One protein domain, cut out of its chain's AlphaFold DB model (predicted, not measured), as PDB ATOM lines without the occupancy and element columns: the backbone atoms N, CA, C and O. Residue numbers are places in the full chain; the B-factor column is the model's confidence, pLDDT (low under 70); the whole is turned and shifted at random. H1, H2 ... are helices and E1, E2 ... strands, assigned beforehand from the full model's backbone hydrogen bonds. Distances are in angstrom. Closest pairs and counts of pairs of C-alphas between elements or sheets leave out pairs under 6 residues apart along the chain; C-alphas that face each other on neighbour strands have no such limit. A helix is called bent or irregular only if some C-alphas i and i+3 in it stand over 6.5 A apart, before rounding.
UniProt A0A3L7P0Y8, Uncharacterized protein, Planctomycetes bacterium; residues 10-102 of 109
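This is residues 10 to 102 of the 109 residues of an uncharacterized protein of Planctomycetes bacterium (UniProt A0A3L7P0Y8). A small parallel sheet of three strands, E2, E1 and E3, forms a wall, with H2 packed over one face along E1, and H5 packs on H2 at a steep tilt and is not on the sheet. H3 and H4 lie near the edge strand E2, and H1 lies beyond the end of E1. The printed part has 93 residues, with five named helices and three named strands in the order E1 H1 H2 E2 H3 H4 E3 H5 along the chain; the class is mixed, helices and strands, with 49 residues in named elements. It is compact, with a radius of gyration of the C-alphas of 12.7 A, and rounded, spanning 32 by 31 by 22 A.

E1, residues 10 to 13, begins at C-alpha 10 (25.845, -40.433, -36.393) and is 9.8 A long. H1, residues 16 to 21, measures 10.4 A and is only just irregular, with C-alphas 16 and 19 6.6 A apart. H2, residues 40 to 48, begins at C-alpha 40 (15.924, -44.681, -32.432) and measures 11.9 A. E2, residues 52 to 56, measures 13.8 A. H3, residues 59 to 68, measures 15.0 A and is irregular, with C-alphas 60 and 63 7.2 A apart. H4, residues 78 to 81, measures 6.5 A and is only just irregular, with C-alphas 78 and 81 6.52 A apart. E3, residues 85 to 89, measures 13.0 A. H5, residues 96 to 101, measures 9.1 A and ends at C-alpha 101 (28.430, -42.161, -22.464).

E1 is parallel to E2 at 10 degrees, with N 12 and O 54 2.9 A apart, and to E3 at 31 degrees, with N 11 and O 86 2.9 A apart, both within hydrogen-bond range. Residues 54 to 55 of E2 also pair, parallel, with residues 73 to 74. H2 is on the sheet at a height of 8.9 A, over E1 and along the strands at 14 degrees on the local plane; the closest C-alphas, of Tyr 12 and Arg 41, are 7.7 A apart. E1, H1, H2 and E2 make a strand-helix-strand unit, two parallel neighbour strands with helices between, its crossover right-handed. H2 and H5 touch, closest at the C-alphas of Val 44 and Leu 99, 7.1 A, at a steep tilt of 55 degrees, the same way. H3 only just is on the sheet, with 5 pairs of C-alphas within 10 A, and only grazes it with residues 62 to 66; H4 only grazes it with residues 79 to 80. H1 and H5 are not on the sheet. Every O i to N i+4 pair is within hydrogen-bond range in H2 and H5; H3 has 4 of 6, H1 has 0 of 2 but 2 of 3 O i to N i+3 pairs, and H4 is too short for an O i to N i+4 pair.

The farthest C-alphas, of Pro 23 and Ser 82, are 35.2 A apart. The printed part has no cut. The link from H1 to H2, residues 22 to 39, is long. The mean pLDDT of the printed part is 92.7, and no printed residue is under 70.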
ATOM      1  N   VAL A  10      26.534 -39.175 -36.727       95.75
ATOM      2  CA  VAL A  10      25.845 -40.433 -36.393       95.75
ATOM      3  C   VAL A  10      25.418 -41.158 -37.660       95.75
ATOM      4  O   VAL A  10      24.603 -40.656 -38.432       95.75
ATOM      5  N   ALA A  11      25.938 -42.367 -37.847       97.00
ATOM      6  CA  ALA A  11      25.575 -43.258 -38.936       97.00
ATOM      7  C   ALA A  11      24.769 -44.444 -38.396       97.00
ATOM      8  O   ALA A  11      25.290 -45.298 -37.676       97.00
ATOM      9  N   TYR A  12      23.496 -44.504 -38.770       97.19
ATOM     10  CA  TYR A  12      22.645 -45.652 -38.486       97.19
ATOM     11  C   TYR A  12      22.882 -46.735 -39.534       97.19
ATOM     12  O   TYR A  12      23.027 -46.421 -40.713       97.19
ATOM     13  N   PHE A  13      22.891 -48.007 -39.153       96.19
ATOM     14  CA  PHE A  13      23.022 -49.095 -40.120       96.19
ATOM     15  C   PHE A  13      22.026 -50.220 -39.860       96.19
ATOM     16  O   PHE A  13      21.638 -50.497 -38.726       96.19
ATOM     17  N   GLU A  14      21.609 -50.870 -40.940       94.56
ATOM     18  CA  GLU A  14      20.889 -52.134 -40.909       94.56
ATOM     19  C   GLU A  14      21.877 -53.290 -41.077       94.56
ATOM     20  O   GLU A  14      22.781 -53.243 -41.912       94.56
ATOM     21  N   ASP A  15      21.686 -54.354 -40.304       90.88
ATOM     22  CA  ASP A  15      22.377 -55.621 -40.511       90.88
ATOM     23  C   ASP A  15      21.462 -56.649 -41.197       90.88
ATOM     24  O   ASP A  15      20.312 -56.377 -41.558       90.88
ATOM     25  N   ALA A  16      21.964 -57.874 -41.368       88.19
ATOM     26  CA  ALA A  16      21.222 -58.952 -42.016       88.19
ATOM     27  C   ALA A  16      19.897 -59.313 -41.308       88.19
ATOM     28  O   ALA A  16      18.998 -59.877 -41.941       88.19
ATOM     29  N   ILE A  17      19.746 -58.977 -40.020       88.88
ATOM     30  CA  ILE A  17      18.559 -59.293 -39.214       88.88
ATOM     31  C   ILE A  17      17.409 -58.321 -39.522       88.88
ATOM     32  O   ILE A  17      16.254 -58.661 -39.277       88.88
ATOM     33  N   ALA A  18      17.660 -57.170 -40.158       87.12
ATOM     34  CA  ALA A  18      16.611 -56.219 -40.547       87.12
ATOM     35  C   ALA A  18      15.457 -56.864 -41.347       87.12
ATOM     36  O   ALA A  18      14.290 -56.513 -41.170       87.12
ATOM     37  N   ASN A  19      15.752 -57.869 -42.179       86.31
ATOM     38  CA  ASN A  19      14.732 -58.602 -42.936       86.31
ATOM     39  C   ASN A  19      13.825 -59.487 -42.063       86.31
ATOM     40  O   ASN A  19      12.731 -59.833 -42.496       86.31
ATOM     41  N   GLN A  20      14.238 -59.847 -40.848       90.44
ATOM     42  CA  GLN A  20      13.419 -60.632 -39.917       90.44
ATOM     43  C   GLN A  20      12.368 -59.775 -39.198       90.44
ATOM     44  O   GLN A  20      11.426 -60.312 -38.630       90.44
ATOM     45  N   LEU A  21      12.479 -58.443 -39.267       88.19
ATOM     46  CA  LEU A  21      11.519 -57.499 -38.680       88.19
ATOM     47  C   LEU A  21      10.370 -57.147 -39.632       88.19
ATOM     48  O   LEU A  21       9.641 -56.174 -39.438       88.19
ATOM     49  N   ARG A  22      10.196 -57.926 -40.697       87.06
ATOM     50  CA  ARG A  22       9.052 -57.803 -41.598       87.06
ATOM     51  C   ARG A  22       7.794 -58.347 -40.894       87.06
ATOM     52  O   ARG A  22       7.888 -59.350 -40.196       87.06
ATOM     53  N   PRO A  23       6.619 -57.710 -41.070       88.94
ATOM     54  CA  PRO A  23       6.349 -56.598 -41.989       88.94
ATOM     55  C   PRO A  23       6.673 -55.201 -41.426       88.94
ATOM     56  O   PRO A  23       6.646 -54.233 -42.180       88.94
ATOM     57  N   LEU A  24       7.003 -55.084 -40.135       89.69
ATOM     58  CA  LEU A  24       7.131 -53.805 -39.419       89.69
ATOM     59  C   LEU A  24       8.171 -52.861 -40.041       89.69
ATOM     60  O   LEU A  24       7.923 -51.664 -40.177       89.69
ATOM     61  N   CYS A  25       9.312 -53.403 -40.463       90.75
ATOM     62  CA  CYS A  25      10.382 -52.646 -41.113       90.75
ATOM     63  C   CYS A  25      10.346 -52.735 -42.637       90.75
ATOM     64  O   CYS A  25      11.357 -52.443 -43.265       90.75
ATOM     65  N   TRP A  26       9.260 -53.180 -43.282       91.19
ATOM     66  CA  TRP A  26       9.292 -53.310 -44.742       91.19
ATOM     67  C   TRP A  26       9.518 -51.937 -45.393       91.19
ATOM     68  O   TRP A  26      10.563 -51.706 -45.978       91.19
ATOM     69  N   LEU A  27       8.612 -50.985 -45.188       92.44
ATOM     70  CA  LEU A  27       8.653 -49.672 -45.847       92.44
ATOM     71  C   LEU A  27       9.424 -48.595 -45.066       92.44
ATOM     72  O   LEU A  27       9.215 -47.412 -45.292       92.44
ATOM     73  N   ARG A  28      10.252 -48.981 -44.093       93.50
ATOM     74  CA  ARG A  28      11.032 -48.032 -43.286       93.50
ATOM     75  C   ARG A  28      12.311 -48.672 -42.755       93.50
ATOM     76  O   ARG A  28      12.305 -49.886 -42.522       93.50
ATOM     77  N   PRO A  29      13.377 -47.895 -42.518       95.81
ATOM     78  CA  PRO A  29      14.561 -48.411 -41.851       95.81
ATOM     79  C   PRO A  29      14.247 -48.927 -40.446       95.81
ATOM     80  O   PRO A  29      13.339 -48.422 -39.783       95.81
ATOM     81  N   VAL A  30      15.019 -49.896 -39.951       95.00
ATOM     82  CA  VAL A  30      14.798 -50.447 -38.599       95.00
ATOM     83  C   VAL A  30      14.857 -49.370 -37.507       95.00
ATOM     84  O   VAL A  30      14.036 -49.381 -36.595       95.00
ATOM     85  N   PHE A  31      15.756 -48.390 -37.634       95.25
ATOM     86  CA  PHE A  31      15.900 -47.295 -36.667       95.25
ATOM     87  C   PHE A  31      14.717 -46.304 -36.637       95.25
ATOM     88  O   PHE A  31      14.672 -45.442 -35.756       95.25
ATOM     89  N   GLU A  32      13.759 -46.419 -37.565       94.56
ATOM     90  CA  GLU A  32      12.479 -45.692 -37.541       94.56
ATOM     91  C   GLU A  32      11.369 -46.457 -36.811       94.56
ATOM     92  O   GLU A  32      10.252 -45.950 -36.679       94.56
ATOM     93  N   LEU A  33      11.620 -47.688 -36.348       89.62
ATOM     94  CA  LEU A  33      10.653 -48.361 -35.489       89.62
ATOM     95  C   LEU A  33      10.467 -47.559 -34.206       89.62
ATOM     96  O   LEU A  33      11.410 -47.306 -33.456       89.62
ATOM     97  N   VAL A  34       9.217 -47.188 -33.941       86.00
ATOM     98  CA  VAL A  34       8.843 -46.521 -32.700       86.00
ATOM     99  C   VAL A  34       8.811 -47.563 -31.590       86.00
ATOM    100  O   VAL A  34       7.992 -48.483 -31.605       86.00
ATOM    101  N   CYS A  35       9.693 -47.402 -30.609       81.44
ATOM    102  CA  CYS A  35       9.731 -48.231 -29.410       81.44
ATOM    103  C   CYS A  35       9.452 -47.336 -28.201       81.44
ATOM    104  O   CYS A  35      10.349 -46.667 -27.685       81.44
ATOM    105  N   GLY A  36       8.184 -47.288 -27.784       84.00
ATOM    106  CA  GLY A  36       7.688 -46.334 -26.794       84.00
ATOM    107  C   GLY A  36       7.184 -45.055 -27.462       84.00
ATOM    108  O   GLY A  36       6.216 -45.099 -28.211       84.00
ATOM    109  N   GLN A  37       7.822 -43.916 -27.177       84.81
ATOM    110  CA  GLN A  37       7.369 -42.595 -27.646       84.81
ATOM    111  C   GLN A  37       8.066 -42.089 -28.919       84.81
ATOM    112  O   GLN A  37       7.589 -41.137 -29.523       84.81
ATOM    113  N   SER A  38       9.204 -42.672 -29.308       87.00
ATOM    114  CA  SER A  38      10.001 -42.215 -30.457       87.00
ATOM    115  C   SER A  38      10.786 -43.358 -31.101       87.00
ATOM    116  O   SER A  38      10.994 -44.413 -30.486       87.00
ATOM    117  N   GLY A  39      11.225 -43.141 -32.343       91.06
ATOM    118  CA  GLY A  39      12.191 -44.009 -33.020       91.06
ATOM    119  C   GLY A  39      13.611 -43.849 -32.469       91.06
ATOM    120  O   GLY A  39      13.906 -42.908 -31.725       91.06
ATOM    121  N   LEU A  40      14.517 -44.758 -32.842       94.00
ATOM    122  CA  LEU A  40      15.924 -44.681 -32.432       94.00
ATOM    123  C   LEU A  40      16.576 -43.391 -32.942       94.00
ATOM    124  O   LEU A  40      17.166 -42.659 -32.146       94.00
ATOM    125  N   ARG A  41      16.420 -43.083 -34.239       95.50
ATOM    126  CA  ARG A  41      17.025 -41.887 -34.850       95.50
ATOM    127  C   ARG A  41      16.626 -40.614 -34.122       95.50
ATOM    128  O   ARG A  41      17.470 -39.780 -33.814       95.50
ATOM    129  N   GLU A  42      15.336 -40.453 -33.855       94.44
ATOM    130  CA  GLU A  42      14.823 -39.257 -33.195       94.44
ATOM    131  C   GLU A  42      15.420 -39.095 -31.792       94.44
ATOM    132  O   GLU A  42      15.901 -38.018 -31.439       94.44
ATOM    133  N   ARG A  43      15.439 -40.177 -31.007       92.62
ATOM    134  CA  ARG A  43      15.989 -40.185 -29.647       92.62
ATOM    135  C   ARG A  43      17.476 -39.845 -29.629       92.62
ATOM    136  O   ARG A  43      17.910 -39.041 -28.803       92.62
ATOM    137  N   VAL A  44      18.244 -40.443 -30.536       93.38
ATOM    138  CA  VAL A  44      19.688 -40.234 -30.654       93.38
ATOM    139  C   VAL A  44      19.992 -38.824 -31.145       93.38
ATOM    140  O   VAL A  44      20.723 -38.109 -30.466       93.38
ATOM    141  N   ASN A  45      19.382 -38.374 -32.247       94.25
ATOM    142  CA  ASN A  45      19.619 -37.032 -32.789       94.25
ATOM    143  C   ASN A  45      19.232 -35.939 -31.784       94.25
ATOM    144  O   ASN A  45      19.920 -34.928 -31.688       94.25
ATOM    145  N   ARG A  46      18.177 -36.153 -30.988       92.12
ATOM    146  CA  ARG A  46      17.792 -35.238 -29.905       92.12
ATOM    147  C   ARG A  46      18.793 -35.232 -28.745       92.12
ATOM    148  O   ARG A  46      18.991 -34.195 -28.125       92.12
ATOM    149  N   SER A  47      19.384 -36.382 -28.422       90.62
ATOM    150  CA  SER A  47      20.267 -36.531 -27.256       90.62
ATOM    151  C   SER A  47      21.713 -36.127 -27.538       90.62
ATOM    152  O   SER A  47      22.377 -35.613 -26.640       90.62
ATOM    153  N   LEU A  48      22.201 -36.397 -28.752       90.50
ATOM    154  CA  LEU A  48      23.593 -36.184 -29.155       90.50
ATOM    155  C   LEU A  48      23.789 -34.944 -30.031       90.50
ATOM    156  O   LEU A  48      24.903 -34.446 -30.093       90.50
ATOM    157  N   VAL A  49      22.726 -34.446 -30.678       92.62
ATOM    158  CA  VAL A  49      22.750 -33.262 -31.558       92.62
ATOM    159  C   VAL A  49      23.885 -33.342 -32.600       92.62
ATOM    160  O   VAL A  49      24.772 -32.489 -32.620       92.62
ATOM    161  N   PRO A  50      23.908 -34.389 -33.448       94.06
ATOM    162  CA  PRO A  50      25.023 -34.610 -34.359       94.06
ATOM    163  C   PRO A  50      25.099 -33.526 -35.439       94.06
ATOM    164  O   PRO A  50      24.072 -33.040 -35.918       94.06
ATOM    165  N   SER A  51      26.318 -33.208 -35.877       94.75
ATOM    166  CA  SER A  51      26.583 -32.256 -36.967       94.75
ATOM    167  C   SER A  51      25.969 -32.723 -38.292       94.75
ATOM    168  O   SER A  51      25.439 -31.926 -39.066       94.75
ATOM    169  N   LYS A  52      26.025 -34.036 -38.542       95.44
ATOM    170  CA  LYS A  52      25.416 -34.736 -39.676       95.44
ATOM    171  C   LYS A  52      24.931 -36.106 -39.240       95.44
ATOM    172  O   LYS A  52      25.489 -36.732 -38.336       95.44
ATOM    173  N   TRP A  53      23.931 -36.610 -39.949       97.25
ATOM    174  CA  TRP A  53      23.480 -37.979 -39.773       97.25
ATOM    175  C   TRP A  53      23.164 -38.637 -41.112       97.25
ATOM    176  O   TRP A  53      22.892 -37.975 -42.117       97.25
ATOM    177  N   GLY A  54      23.205 -39.961 -41.115       97.88
ATOM    178  CA  GLY A  54      22.974 -40.761 -42.305       97.88
ATOM    179  C   GLY A  54      22.616 -42.197 -41.970       97.88
ATOM    180  O   GLY A  54      22.632 -42.598 -40.805       97.88
ATOM    181  N   GLY A  55      22.273 -42.959 -43.002       97.69
ATOM    182  CA  GLY A  55      21.766 -44.318 -42.865       97.69
ATOM    183  C   GLY A  55      22.356 -45.258 -43.907       97.69
ATOM    184  O   GLY A  55      22.357 -44.936 -45.091       97.69
ATOM    185  N   PHE A  56      22.804 -46.435 -43.478       97.19
ATOM    186  CA  PHE A  56      23.123 -47.568 -44.342       97.19
ATOM    187  C   PHE A  56      21.964 -48.554 -44.295       97.19
ATOM    188  O   PHE A  56      21.838 -49.339 -43.355       97.19
ATOM    189  N   ILE A  57      21.081 -48.456 -45.280       96.81
ATOM    190  CA  ILE A  57      19.806 -49.172 -45.329       96.81
ATOM    191  C   ILE A  57      19.709 -49.992 -46.609       96.81
ATOM    192  O   ILE A  57      20.468 -49.800 -47.562       96.81
ATOM    193  N   ARG A  58      18.730 -50.896 -46.661       95.19
ATOM    194  CA  ARG A  58      18.396 -51.650 -47.878       95.19
ATOM    195  C   ARG A  58      18.288 -50.732 -49.102       95.19
ATOM    196  O   ARG A  58      17.510 -49.783 -49.102       95.19
ATOM    197  N   SER A  59      19.023 -51.053 -50.170       95.12
ATOM    198  CA  SER A  59      19.171 -50.181 -51.347       95.12
ATOM    199  C   SER A  59      17.848 -49.795 -52.007       95.12
ATOM    200  O   SER A  59      17.695 -48.662 -52.433       95.12
ATOM    201  N   TRP A  60      16.871 -50.702 -52.039       94.88
ATOM    202  CA  TRP A  60      15.550 -50.440 -52.623       94.88
ATOM    203  C   TRP A  60      14.702 -49.433 -51.831       94.88
ATOM    204  O   TRP A  60      13.703 -48.950 -52.351       94.88
ATOM    205  N   LEU A  61      15.069 -49.139 -50.581       95.62
ATOM    206  CA  LEU A  61      14.417 -48.133 -49.741       95.62
ATOM    207  C   LEU A  61      15.143 -46.778 -49.795       95.62
ATOM    208  O   LEU A  61      14.589 -45.775 -49.358       95.62
ATOM    209  N   ALA A  62      16.377 -46.751 -50.309       97.12
ATOM    210  CA  ALA A  62      17.268 -45.600 -50.221       97.12
ATOM    211  C   ALA A  62      16.677 -44.340 -50.854       97.12
ATOM    212  O   ALA A  62      16.653 -43.305 -50.197       97.12
ATOM    213  N   ASP A  63      16.157 -44.445 -52.079       97.44
ATOM    214  CA  ASP A  63      15.657 -43.287 -52.827       97.44
ATOM    215  C   ASP A  63      14.429 -42.666 -52.151       97.44
ATOM    216  O   ASP A  63      14.413 -41.467 -51.883       97.44
ATOM    217  N   ALA A  64      13.443 -43.493 -51.784       97.25
ATOM    218  CA  ALA A  64      12.237 -43.035 -51.093       97.25
ATOM    219  C   ALA A  64      12.569 -42.401 -49.732       97.25
ATOM    220  O   ALA A  64      12.073 -41.332 -49.391       97.25
ATOM    221  N   TYR A  65      13.462 -43.027 -48.961       97.44
ATOM    222  CA  TYR A  65      13.851 -42.503 -47.654       97.44
ATOM    223  C   TYR A  65      14.697 -41.220 -47.765       97.44
ATOM    224  O   TYR A  65      14.596 -40.331 -46.922       97.44
ATOM    225  N   GLN A  66      15.513 -41.087 -48.816       97.88
ATOM    226  CA  GLN A  66      16.265 -39.865 -49.109       97.88
ATOM    227  C   GLN A  66      15.340 -38.707 -49.513       97.88
ATOM    228  O   GLN A  66      15.617 -37.568 -49.136       97.88
ATOM    229  N   GLU A  67      14.259 -38.986 -50.246       97.88
ATOM    230  CA  GLU A  67      13.228 -38.003 -50.602       97.88
ATOM    231  C   GLU A  67      12.503 -37.473 -49.354       97.88
ATOM    232  O   GLU A  67      12.338 -36.262 -49.200       97.88
ATOM    233  N   GLU A  68      12.153 -38.356 -48.413       96.81
ATOM    234  CA  GLU A  68      11.537 -37.984 -47.130       96.81
ATOM    235  C   GLU A  68      12.504 -37.240 -46.189       96.81
ATOM    236  O   GLU A  68      12.085 -36.401 -45.383       96.81
ATOM    237  N   HIS A  69      13.808 -37.510 -46.298       96.88
ATOM    238  CA  HIS A  69      14.853 -36.902 -45.474       96.88
ATOM    239  C   HIS A  69      15.987 -36.286 -46.318       96.88
ATOM    240  O   HIS A  69      17.110 -36.796 -46.306       96.88
ATOM    241  N   PRO A  70      15.763 -35.133 -46.983       97.31
ATOM    242  CA  PRO A  70      16.719 -34.558 -47.939       97.31
ATOM    243  C   PRO A  70      18.091 -34.186 -47.359       97.31
ATOM    244  O   PRO A  70      19.065 -34.058 -48.095       97.31
ATOM    245  N   THR A  71      18.181 -33.986 -46.042       96.56
ATOM    246  CA  THR A  71      19.432 -33.638 -45.347       96.56
ATOM    247  C   THR A  71      20.202 -34.856 -44.833       96.56
ATOM    248  O   THR A  71      21.338 -34.705 -44.382       96.56
ATOM    249  N   ALA A  72      19.605 -36.049 -44.887       97.25
ATOM    250  CA  ALA A  72      20.246 -37.288 -44.469       97.25
ATOM    251  C   ALA A  72      21.238 -37.785 -45.526       97.25
ATOM    252  O   ALA A  72      21.020 -37.620 -46.724       97.25
ATOM    253  N   LEU A  73      22.310 -38.441 -45.081       97.69
ATOM    254  CA  LEU A  73      23.319 -39.044 -45.954       97.69
ATOM    255  C   LEU A  73      23.065 -40.552 -46.082       97.69
ATOM    256  O   LEU A  73      23.538 -41.344 -45.264       97.69
ATOM    257  N   ILE A  74      22.281 -40.959 -47.083       98.06
ATOM    258  CA  ILE A  74      21.831 -42.351 -47.235       98.06
ATOM    259  C   ILE A  74      22.760 -43.145 -48.156       98.06
ATOM    260  O   ILE A  74      23.051 -42.720 -49.269       98.06
ATOM    261  N   ASN A  75      23.227 -44.310 -47.696       97.31
ATOM    262  CA  ASN A  75      24.084 -45.248 -48.436       97.31
ATOM    263  C   ASN A  75      25.340 -44.615 -49.061       97.31
ATOM    264  O   ASN A  75      25.861 -45.070 -50.079       97.31
ATOM    265  N   ARG A  76      25.860 -43.576 -48.409       95.12
ATOM    266  CA  ARG A  76      27.060 -42.839 -48.802       95.12
ATOM    267  C   ARG A  76      28.159 -43.078 -47.777       95.12
ATOM    268  O   ARG A  76      27.918 -42.931 -46.589       95.12
ATOM    269  N   GLY A  77      29.353 -43.479 -48.210       92.62
ATOM    270  CA  GLY A  77      30.478 -43.776 -47.305       92.62
ATOM    271  C   GLY A  77      31.516 -42.655 -47.187       92.62
ATOM    272  O   GLY A  77      32.366 -42.687 -46.302       92.62
ATOM    273  N   ASP A  78      31.468 -41.672 -48.082       94.00
ATOM    274  CA  ASP A  78      32.425 -40.568 -48.202       94.00
ATOM    275  C   ASP A  78      32.450 -39.659 -46.964       94.00
ATOM    276  O   ASP A  78      33.519 -39.235 -46.529       94.00
ATOM    277  N   TRP A  79      31.292 -39.422 -46.349       93.19
ATOM    278  CA  TRP A  79      31.145 -38.526 -45.197       93.19
ATOM    279  C   TRP A  79      31.600 -39.124 -43.856       93.19
ATOM    280  O   TRP A  79      31.941 -38.379 -42.939       93.19
ATOM    281  N   LEU A  80      31.688 -40.453 -43.726       91.62
ATOM    282  CA  LEU A  80      32.072 -41.102 -42.458       91.62
ATOM    283  C   LEU A  80      33.469 -40.705 -41.971       91.62
ATOM    284  O   LEU A  80      33.773 -40.807 -40.786       91.62
ATOM    285  N   ARG A  81      34.329 -40.273 -42.896       88.69
ATOM    286  CA  ARG A  81      35.704 -39.856 -42.611       88.69
ATOM    287  C   ARG A  81      35.850 -38.355 -42.373       88.69
ATOM    288  O   ARG A  81      36.944 -37.938 -42.009       88.69
ATOM    289  N   SER A  82      34.809 -37.543 -42.594       89.75
ATOM    290  CA  SER A  82      34.942 -36.086 -42.446       89.75
ATOM    291  C   SER A  82      35.022 -35.632 -40.992       89.75
ATOM    292  O   SER A  82      35.668 -34.631 -40.713       89.75
ATOM    293  N   GLU A  83      34.388 -36.366 -40.078       91.88
ATOM    294  CA  GLU A  83      34.379 -36.097 -38.641       91.88
ATOM    295  C   GLU A  83      34.245 -37.429 -37.871       91.88
ATOM    296  O   GLU A  83      33.815 -38.435 -38.454       91.88
ATOM    297  N   PRO A  84      34.585 -37.466 -36.570       92.75
ATOM    298  CA  PRO A  84      34.371 -38.642 -35.736       92.75
ATOM    299  C   PRO A  84      32.915 -39.128 -35.811       92.75
ATOM    300  O   PRO A  84      31.978 -38.367 -35.563       92.75
ATOM    301  N   THR A  85      32.722 -40.401 -36.168       93.50
ATOM    302  CA  THR A  85      31.394 -40.962 -36.444       93.50
ATOM    303  C   THR A  85      31.058 -42.092 -35.481       93.50
ATOM    304  O   THR A  85      31.839 -43.025 -35.303       93.50
ATOM    305  N   LEU A  86      29.874 -42.014 -34.884       94.06
ATOM    306  CA  LEU A  86      29.271 -43.088 -34.109       94.06
ATOM    307  C   LEU A  86      28.453 -43.996 -35.037       94.06
ATOM    308  O   LEU A  86      27.595 -43.514 -35.781       94.06
ATOM    309  N   LEU A  87      28.711 -45.304 -34.982       94.88
ATOM    310  CA  LEU A  87      27.987 -46.313 -35.756       94.88
ATOM    311  C   LEU A  87      26.947 -46.993 -34.865       94.88
ATOM    312  O   LEU A  87      27.300 -47.654 -33.887       94.88
ATOM    313  N   LEU A  88      25.671 -46.846 -35.221       95.12
ATOM    314  CA  LEU A  88      24.554 -47.377 -34.443       95.12
ATOM    315  C   LEU A  88      23.736 -48.371 -35.254       95.12
ATOM    316  O   LEU A  88      23.164 -48.020 -36.289       95.12
ATOM    317  N   ASN A  89      23.621 -49.600 -34.757       95.12
ATOM    318  CA  ASN A  89      22.698 -50.557 -35.344       95.12
ATOM    319  C   ASN A  89      21.262 -50.071 -35.139       95.12
ATOM    320  O   ASN A  89      20.871 -49.684 -34.036       95.12
ATOM    321  N   GLY A  90      20.438 -50.142 -36.181       93.88
ATOM    322  CA  GLY A  90      19.045 -49.726 -36.093       93.88
ATOM    323  C   GLY A  90      18.198 -50.543 -35.116       93.88
ATOM    324  O   GLY A  90      17.151 -50.064 -34.688       93.88
ATOM    325  N   ARG A  91      18.648 -51.750 -34.744       91.88
ATOM    326  CA  ARG A  91      17.990 -52.627 -33.760       91.88
ATOM    327  C   ARG A  91      18.303 -52.255 -32.311       91.88
ATOM    328  O   ARG A  91      17.686 -52.819 -31.406       91.88
ATOM    329  N   TRP A  92      19.259 -51.361 -32.075       91.69
ATOM    330  CA  TRP A  92      19.652 -51.012 -30.723       91.69
ATOM    331  C   TRP A  92      18.565 -50.201 -30.018       91.69
ATOM    332  O   TRP A  92      18.003 -49.263 -30.582       91.69
ATOM    333  N   LEU A  93      18.287 -50.525 -28.756       89.06
ATOM    334  CA  LEU A  93      17.302 -49.825 -27.929       89.06
ATOM    335  C   LEU A  93      17.965 -49.245 -26.673       89.06
ATOM    336  O   LEU A  93      17.683 -49.710 -25.569       89.06
ATOM    337  N   PRO A  94      18.842 -48.237 -26.822       88.62
ATOM    338  CA  PRO A  94      19.546 -47.651 -25.697       88.62
ATOM    339  C   PRO A  94      18.624 -46.797 -24.835       88.62
ATOM    340  O   PRO A  94      17.709 -46.122 -25.332       88.62
ATOM    341  N   ASP A  95      18.923 -46.746 -23.543       87.50
ATOM    342  CA  ASP A  95      18.428 -45.669 -22.700       87.50
ATOM    343  C   ASP A  95      19.235 -44.371 -22.917       87.50
ATOM    344  O   ASP A  95      20.299 -44.337 -23.542       87.50
ATOM    345  N   VAL A  96      18.708 -43.254 -22.417       84.50
ATOM    346  CA  VAL A  96      19.321 -41.929 -22.609       84.50
ATOM    347  C   VAL A  96      20.658 -41.790 -21.869       84.50
ATOM    348  O   VAL A  96      21.507 -41.002 -22.292       84.50
ATOM    349  N   HIS A  97      20.869 -42.521 -20.773       87.44
ATOM    350  CA  HIS A  97      22.136 -42.489 -20.045       87.44
ATOM    351  C   HIS A  97      23.232 -43.192 -20.843       87.44
ATOM    352  O   HIS A  97      24.304 -42.612 -21.002       87.44
ATOM    353  N   GLN A  98      22.931 -44.356 -21.422       89.06
ATOM    354  CA  GLN A  98      23.832 -45.090 -22.314       89.06
ATOM    355  C   GLN A  98      24.237 -44.253 -23.528       89.06
ATOM    356  O   GLN A  98      25.408 -44.222 -23.884       89.06
ATOM    357  N   LEU A  99      23.305 -43.509 -24.134       88.12
ATOM    358  CA  LEU A  99      23.640 -42.623 -25.254       88.12
ATOM    359  C   LEU A  99      24.682 -41.569 -24.869       88.12
ATOM    360  O   LEU A  99      25.600 -41.287 -25.632       88.12
ATOM    361  N   LYS A 100      24.560 -40.984 -23.675       86.38
ATOM    362  CA  LYS A 100      25.421 -39.878 -23.233       86.38
ATOM    363  C   LYS A 100      26.854 -40.292 -22.912       86.38
ATOM    364  O   LYS A 100      27.688 -39.389 -22.791       86.38
ATOM    365  N   THR A 101      27.105 -41.592 -22.743       88.31
ATOM    366  CA  THR A 101      28.430 -42.161 -22.464       88.31
ATOM    367  C   THR A 101      29.181 -42.593 -23.718       88.31
ATOM    368  O   THR A 101      30.363 -42.894 -23.608       88.31
ATOM    369  N   LEU A 102      28.518 -42.638 -24.878       86.56
ATOM    370  CA  LEU A 102      29.145 -43.052 -26.132       86.56
ATOM    371  C   LEU A 102      30.167 -42.027 -26.609       86.56
ATOM    372  O   LEU A 102      29.936 -40.814 -26.549       86.56
TER     373      LEU A 102